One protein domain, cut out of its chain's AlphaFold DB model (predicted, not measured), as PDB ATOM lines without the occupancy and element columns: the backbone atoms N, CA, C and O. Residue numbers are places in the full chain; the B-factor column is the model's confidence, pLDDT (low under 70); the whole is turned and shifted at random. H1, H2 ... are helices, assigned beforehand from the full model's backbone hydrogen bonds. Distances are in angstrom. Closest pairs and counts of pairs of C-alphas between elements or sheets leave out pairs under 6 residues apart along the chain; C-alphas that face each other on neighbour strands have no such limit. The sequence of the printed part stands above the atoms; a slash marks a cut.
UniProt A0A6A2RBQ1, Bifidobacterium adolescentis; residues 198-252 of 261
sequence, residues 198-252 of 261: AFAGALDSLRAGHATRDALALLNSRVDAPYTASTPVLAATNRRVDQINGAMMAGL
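What this domain is: This is residues 198 to 252 of the 261 residues of a protein of Bifidobacterium adolescentis (UniProt A0A6A2RBQ1). Two short helices, H1 and H2, pack on each other nearly at right angles at one end, and a third, H3, lies far off at the other end, with a long unnamed stretch of chain, residues 221 to 237, joining the two ends. The shape is a dumbbell-like one with a thin neck, where residues 220 to 226 stand free. The printed part has 55 residues with three named helices, in the order H1, H2, H3, and no named strand; the class is all helix. It is only just loose, close to extended, with a radius of gyration of the C-alphas of 14.9 A, and its C-alphas span 40 by 20 by 14 A, only just a rod.

Where its parts are: H1 is residues 198 to 207, 14.4 A from first to last C-alpha, and begins at C-alpha 198 at (-65.957, 61.236, 139.389). H2 is residues 213 to 220, 10.3 A long, with C-alpha 213 at (-61.471, 71.595, 133.543). H3, the longest helix, is residues 238 to 250, 17.9 A long, and ends at C-alpha 250 at (-53.939, 78.898, 171.455).

How they stand to each other: H1 and H2 touch, with 9 pairs of C-alphas within 8 A. Their closest C-alphas, those of Ala 202 and Ala 215, are 4.5 A apart. Their lines are about perpendicular, at 76 degrees, and their centres are 9.6 A apart. H3 touches no helix: H1 and H3 are apart, and H2 and H3 are apart too. In H1, H2 and H3 every O i to N i+4 pair is within hydrogen-bond range.

The domain as a whole: The two C-alphas farthest apart, those of His 210 and Leu 252, are 41.9 A apart. The link from H1 to H2 is tight, with 5 residues; the link from H2 to H3, residues 221 to 237, is long. The printed part has no cut. Its mean pLDDT is 89.3, and no printed residue is under 70.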
ATOM      1  N   ALA A 198     -66.289  59.903 139.889       88.00
ATOM      2  CA  ALA A 198     -65.957  61.236 139.389       88.00
ATOM      3  C   ALA A 198     -64.747  61.803 140.143       88.00
ATOM      4  O   ALA A 198     -63.812  62.328 139.534       88.00
ATOM      5  N   PHE A 199     -64.719  61.620 141.465       88.19
ATOM      6  CA  PHE A 199     -63.573  62.009 142.282       88.19
ATOM      7  C   PHE A 199     -62.324  61.179 141.961       88.19
ATOM      8  O   PHE A 199     -61.235  61.738 141.822       88.19
ATOM      9  N   ALA A 200     -62.466  59.863 141.777       86.69
ATOM     10  CA  ALA A 200     -61.356  59.001 141.372       86.69
ATOM     11  C   ALA A 200     -60.754  59.438 140.022       86.69
ATOM     12  O   ALA A 200     -59.533  59.579 139.919       86.69
ATOM     13  N   GLY A 201     -61.606  59.738 139.034       88.56
ATOM     14  CA  GLY A 201     -61.195  60.250 137.724       88.56
ATOM     15  C   GLY A 201     -60.505  61.618 137.792       88.56
ATOM     16  O   GLY A 201     -59.521  61.860 137.091       88.56
ATOM     17  N   ALA A 202     -60.952  62.505 138.686       90.94
ATOM     18  CA  ALA A 202     -60.277  63.780 138.917       90.94
ATOM     19  C   ALA A 202     -58.851  63.579 139.462       90.94
ATOM     20  O   ALA A 202     -57.902  64.162 138.932       90.94
ATOM     21  N   LEU A 203     -58.678  62.706 140.462       89.44
ATOM     22  CA  LEU A 203     -57.361  62.372 141.021       89.44
ATOM     23  C   LEU A 203     -56.442  61.681 140.001       89.44
ATOM     24  O   LEU A 203     -55.237  61.931 139.996       89.44
ATOM     25  N   ASP A 204     -56.998  60.839 139.128       88.06
ATOM     26  CA  ASP A 204     -56.294  60.255 137.977       88.06
ATOM     27  C   ASP A 204     -55.702  61.313 137.053       88.06
ATOM     28  O   ASP A 204     -54.514  61.280 136.731       88.06
ATOM     29  N   SER A 205     -56.531  62.276 136.651       90.81
ATOM     30  CA  SER A 205     -56.113  63.333 135.730       90.81
ATOM     31  C   SER A 205     -54.997  64.200 136.321       90.81
ATOM     32  O   SER A 205     -54.039  64.539 135.624       90.81
ATOM     33  N   LEU A 206     -55.069  64.490 137.628       90.69
ATOM     34  CA  LEU A 206     -54.027  65.213 138.359       90.69
ATOM     35  C   LEU A 206     -52.720  64.426 138.401       90.69
ATOM     36  O   LEU A 206     -51.666  64.968 138.080       90.69
ATOM     37  N   ARG A 207     -52.798  63.142 138.758       90.12
ATOM     38  CA  ARG A 207     -51.650  62.233 138.790       90.12
ATOM     39  C   ARG A 207     -50.940  62.155 137.437       90.12
ATOM     40  O   ARG A 207     -49.717  62.103 137.402       90.12
ATOM     41  N   ALA A 208     -51.698  62.130 136.342       89.31
ATOM     42  CA  ALA A 208     -51.158  62.080 134.985       89.31
ATOM     43  C   ALA A 208     -50.575  63.424 134.503       89.31
ATOM     44  O   ALA A 208     -50.038  63.489 133.402       89.31
ATOM     45  N   GLY A 209     -50.699  64.505 135.284       89.88
ATOM     46  CA  GLY A 209     -50.291  65.849 134.866       89.88
ATOM     47  C   GLY A 209     -51.227  66.488 133.830       89.88
ATOM     48  O   GLY A 209     -50.859  67.467 133.184       89.88
ATOM     49  N   HIS A 210     -52.443  65.960 133.673       91.50
ATOM     50  CA  HIS A 210     -53.430  66.380 132.675       91.50
ATOM     51  C   HIS A 210     -54.768  66.741 133.331       91.50
ATOM     52  O   HIS A 210     -55.821  66.227 132.954       91.50
ATOM     53  N   ALA A 211     -54.731  67.622 134.334       89.94
ATOM     54  CA  ALA A 211     -55.924  68.053 135.058       89.94
ATOM     55  C   ALA A 211     -56.963  68.666 134.105       89.94
ATOM     56  O   ALA A 211     -56.721  69.701 133.478       89.94
ATOM     57  N   THR A 212     -58.128  68.029 133.988       92.06
ATOM     58  CA  THR A 212     -59.208  68.525 133.129       92.06
ATOM     59  C   THR A 212     -59.936  69.693 133.793       92.06
ATOM     60  O   THR A 212     -59.898  69.862 135.014       92.06
ATOM     61  N   ARG A 213     -60.642  70.506 132.998       93.69
ATOM     62  CA  ARG A 213     -61.471  71.595 133.543       93.69
ATOM     63  C   ARG A 213     -62.521  71.073 134.520       93.69
ATOM     64  O   ARG A 213     -62.702  71.677 135.570       93.69
ATOM     65  N   ASP A 214     -63.139  69.939 134.210       92.81
ATOM     66  CA  ASP A 214     -64.161  69.325 135.062       92.81
ATOM     67  C   ASP A 214     -63.565  68.800 136.373       92.81
ATOM     68  O   ASP A 214     -64.148  69.001 137.436       92.81
ATOM     69  N   ALA A 215     -62.366  68.205 136.326       93.50
ATOM     70  CA  ALA A 215     -61.646  67.779 137.524       93.50
ATOM     71  C   ALA A 215     -61.316  68.973 138.434       93.50
ATOM     72  O   ALA A 215     -61.556  68.923 139.640       93.50
ATOM     73  N   LEU A 216     -60.812  70.069 137.858       94.50
ATOM     74  CA  LEU A 216     -60.520  71.293 138.604       94.50
ATOM     75  C   LEU A 216     -61.793  71.940 139.160       94.50
ATOM     76  O   LEU A 216     -61.795  72.372 140.308       94.50
ATOM     77  N   ALA A 217     -62.881  71.976 138.388       94.38
ATOM     78  CA  ALA A 217     -64.167  72.499 138.841       94.38
ATOM     79  C   ALA A 217     -64.729  71.684 140.017       94.38
ATOM     80  O   ALA A 217     -65.169  72.265 141.011       94.38
ATOM     81  N   LEU A 218     -64.647  70.350 139.949       93.62
ATOM     82  CA  LEU A 218     -65.045  69.461 141.040       93.62
ATOM     83  C   LEU A 218     -64.253  69.757 142.320       93.62
ATOM     84  O   LEU A 218     -64.847  69.883 143.388       93.62
ATOM     85  N   LEU A 219     -62.931  69.902 142.229       91.69
ATOM     86  CA  LEU A 219     -62.088  70.192 143.394       91.69
ATOM     87  C   LEU A 219     -62.334  71.598 143.948       91.69
ATOM     88  O   LEU A 219     -62.471  71.767 145.158       91.69
ATOM     89  N   ASN A 220     -62.474  72.591 143.070       93.81
ATOM     90  CA  ASN A 220     -62.765  73.970 143.457       93.81
ATOM     91  C   ASN A 220     -64.149  74.124 144.099       93.81
ATOM     92  O   ASN A 220     -64.354  75.054 144.867       93.81
ATOM     93  N   SER A 221     -65.086  73.197 143.867       92.69
ATOM     94  CA  SER A 221     -66.373  73.177 144.582       92.69
ATOM     95  C   SER A 221     -66.249  72.858 146.081       92.69
ATOM     96  O   SER A 221     -67.234  72.954 146.810       92.69
ATOM     97  N   ARG A 222     -65.059  72.452 146.552       88.88
ATOM     98  CA  ARG A 222     -64.790  72.010 147.931       88.88
ATOM     99  C   ARG A 222     -63.873  72.959 148.717       88.88
ATOM    100  O   ARG A 222     -63.295  72.545 149.720       88.88
ATOM    101  N   VAL A 223     -63.703  74.200 148.259       90.19
ATOM    102  CA  VAL A 223     -62.905  75.227 148.957       90.19
ATOM    103  C   VAL A 223     -63.680  75.858 150.122       90.19
ATOM    104  O   VAL A 223     -64.861  75.582 150.309       90.19
ATOM    105  N   ASP A 224     -62.995  76.677 150.925       86.75
ATOM    106  CA  ASP A 224     -63.556  77.438 152.058       86.75
ATOM    107  C   ASP A 224     -64.187  76.603 153.185       86.75
ATOM    108  O   ASP A 224     -64.927  77.116 154.026       86.75
ATOM    109  N   ALA A 225     -63.848  75.313 153.259       83.56
ATOM    110  CA  ALA A 225     -64.189  74.493 154.412       83.56
ATOM    111  C   ALA A 225     -63.533  75.073 155.685       83.56
ATOM    112  O   ALA A 225     -62.333  75.373 155.676       83.56
ATOM    113  N   PRO A 226     -64.284  75.225 156.792       78.31
ATOM    114  CA  PRO A 226     -63.735  75.770 158.023       78.31
ATOM    115  C   PRO A 226     -62.689  74.822 158.603       78.31
ATOM    116  O   PRO A 226     -62.850  73.599 158.586       78.31
ATOM    117  N   TYR A 227     -61.633  75.388 159.182       76.62
ATOM    118  CA  TYR A 227     -60.716  74.598 159.985       76.62
ATOM    119  C   TYR A 227     -61.422  74.139 161.259       76.62
ATOM    120  O   TYR A 227     -61.921  74.958 162.031       76.62
ATOM    121  N   THR A 228     -61.443  72.833 161.499       77.12
ATOM    122  CA  THR A 228     -61.976  72.263 162.736       77.12
ATOM    123  C   THR A 228     -60.888  71.473 163.447       77.12
ATOM    124  O   THR A 228     -60.034  70.864 162.805       77.12
ATOM    125  N   ALA A 229     -60.941  71.431 164.781       74.88
ATOM    126  CA  ALA A 229     -59.993  70.658 165.591       74.88
ATOM    127  C   ALA A 229     -60.006  69.148 165.268       74.88
ATOM    128  O   ALA A 229     -59.060  68.434 165.577       74.88
ATOM    129  N   SER A 230     -61.078  68.661 164.637       80.75
ATOM    130  CA  SER A 230     -61.242  67.266 164.227       80.75
ATOM    131  C   SER A 230     -60.682  66.952 162.838       80.75
ATOM    132  O   SER A 230     -60.711  65.791 162.433       80.75
ATOM    133  N   THR A 231     -60.238  67.957 162.077       84.50
ATOM    134  CA  THR A 231     -59.841  67.782 160.675       84.50
ATOM    135  C   THR A 231     -58.344  68.028 160.520       84.50
ATOM    136  O   THR A 231     -57.893  69.156 160.726       84.50
ATOM    137  N   PRO A 232     -57.558  67.013 160.118       87.50
ATOM    138  CA  PRO A 232     -56.160  67.214 159.769       87.50
ATOM    139  C   PRO A 232     -56.026  68.231 158.632       87.50
ATOM    140  O   PRO A 232     -56.668  68.099 157.589       87.50
ATOM    141  N   VAL A 233     -55.169  69.231 158.825       88.44
ATOM    142  CA  VAL A 233     -54.872  70.242 157.807       88.44
ATOM    143  C   VAL A 233     -53.521  69.935 157.180       88.44
ATOM    144  O   VAL A 233     -52.513  69.823 157.875       88.44
ATOM    145  N   LEU A 234     -53.494  69.824 155.854       90.88
ATOM    146  CA  LEU A 234     -52.263  69.666 155.087       90.88
ATOM    147  C   LEU A 234     -51.814  71.030 154.558       90.88
ATOM    148  O   LEU A 234     -52.617  71.791 154.017       90.88
ATOM    149  N   ALA A 235     -50.526  71.333 154.690       91.94
ATOM    150  CA  ALA A 235     -49.926  72.540 154.134       91.94
ATOM    151  C   ALA A 235     -48.566  72.230 153.503       91.94
ATOM    152  O   ALA A 235     -47.878  71.297 153.903       91.94
ATOM    153  N   ALA A 236     -48.173  73.039 152.517       91.62
ATOM    154  CA  ALA A 236     -46.965  72.801 151.728       91.62
ATOM    155  C   ALA A 236     -45.647  73.047 152.487       91.62
ATOM    156  O   ALA A 236     -44.600  72.592 152.043       91.62
ATOM    157  N   THR A 237     -45.666  73.796 153.596       92.12
ATOM    158  CA  THR A 237     -44.452  74.132 154.358       92.12
ATOM    159  C   THR A 237     -44.652  73.913 155.849       92.12
ATOM    160  O   THR A 237     -45.715  74.235 156.383       92.12
ATOM    161  N   ASN A 238     -43.595  73.461 156.532       91.25
ATOM    162  CA  ASN A 238     -43.594  73.304 157.991       91.25
ATOM    163  C   ASN A 238     -43.952  74.618 158.689       91.25
ATOM    164  O   ASN A 238     -44.822  74.630 159.542       91.25
ATOM    165  N   ARG A 239     -43.420  75.754 158.215       94.44
ATOM    166  CA  ARG A 239     -43.784  77.080 158.735       94.44
ATOM    167  C   ARG A 239     -45.298  77.321 158.734       94.44
ATOM    168  O   ARG A 239     -45.820  77.898 159.683       94.44
ATOM    169  N   ARG A 240     -46.010  76.926 157.670       93.00
ATOM    170  CA  ARG A 240     -47.470  77.086 157.602       93.00
ATOM    171  C   ARG A 240     -48.185  76.097 158.522       93.00
ATOM    172  O   ARG A 240     -49.165  76.492 159.147       93.00
ATOM    173  N   VAL A 241     -47.695  74.861 158.618       92.00
ATOM    174  CA  VAL A 241     -48.192  73.860 159.576       92.00
ATOM    175  C   VAL A 241     -48.052  74.378 161.010       92.00
ATOM    176  O   VAL A 241     -49.044  74.418 161.729       92.00
ATOM    177  N   ASP A 242     -46.878  74.878 161.396       93.19
ATOM    178  CA  ASP A 242     -46.594  75.399 162.739       93.19
ATOM    179  C   ASP A 242     -47.471  76.606 163.081       93.19
ATOM    180  O   ASP A 242     -47.991  76.710 164.188       93.19
ATOM    181  N   GLN A 243     -47.700  77.501 162.114       92.62
ATOM    182  CA  GLN A 243     -48.627  78.625 162.281       92.62
ATOM    183  C   GLN A 243     -50.062  78.164 162.547       92.62
ATOM    184  O   GLN A 243     -50.724  78.710 163.429       92.62
ATOM    185  N   ILE A 244     -50.555  77.188 161.780       89.81
ATOM    186  CA  ILE A 244     -51.915  76.656 161.943       89.81
ATOM    187  C   ILE A 244     -52.025  75.925 163.281       89.81
ATOM    188  O   ILE A 244     -52.942  76.206 164.048       89.81
ATOM    189  N   ASN A 245     -51.071  75.048 163.594       90.81
ATOM    190  CA  ASN A 245     -51.042  74.301 164.847       90.81
ATOM    191  C   ASN A 245     -50.961  75.236 166.056       90.81
ATOM    192  O   ASN A 245     -51.704  75.047 167.012       90.81
ATOM    193  N   GLY A 246     -50.123  76.275 166.000       91.00
ATOM    194  CA  GLY A 246     -50.022  77.281 167.056       91.00
ATOM    195  C   GLY A 246     -51.323  78.059 167.254       91.00
ATOM    196  O   GLY A 246     -51.772  78.219 168.386       91.00
ATOM    197  N   ALA A 247     -51.976  78.481 166.166       89.38
ATOM    198  CA  ALA A 247     -53.272  79.156 166.240       89.38
ATOM    199  C   ALA A 247     -54.372  78.248 166.826       89.38
ATOM    200  O   ALA A 247     -55.168  78.703 167.644       89.38
ATOM    201  N   MET A 248     -54.396  76.967 166.445       88.75
ATOM    202  CA  MET A 248     -55.339  75.980 166.982       88.75
ATOM    203  C   MET A 248     -55.083  75.686 168.460       88.75
ATOM    204  O   MET A 248     -56.026  75.632 169.244       88.75
ATOM    205  N   MET A 249     -53.815  75.540 168.848       89.44
ATOM    206  CA  MET A 249     -53.404  75.284 170.228       89.44
ATOM    207  C   MET A 249     -53.761  76.453 171.151       89.44
ATOM    208  O   MET A 249     -54.286  76.225 172.236       89.44
ATOM    209  N   ALA A 250     -53.561  77.698 170.703       89.38
ATOM    210  CA  ALA A 250     -53.939  78.898 171.455       89.38
ATOM    211  C   ALA A 250     -55.459  79.027 171.681       89.38
ATOM    212  O   ALA A 250     -55.888  79.737 172.588       89.38
ATOM    213  N   GLY A 251     -56.274  78.357 170.859       87.50
ATOM    214  CA  GLY A 251     -57.727  78.299 171.015       87.50
ATOM    215  C   GLY A 251     -58.223  77.219 171.983       87.50
ATOM    216  O   GLY A 251     -59.428  77.149 172.227       87.50
ATOM    217  N   LEU A 252     -57.342  76.364 172.517       89.00
ATOM    218  CA  LEU A 252     -57.739  75.297 173.437       89.00
ATOM    219  C   LEU A 252     -57.999  75.841 174.850       89.00
ATOM    220  O   LEU A 252     -57.255  76.693 175.337       89.00
TER     221      LEU A 252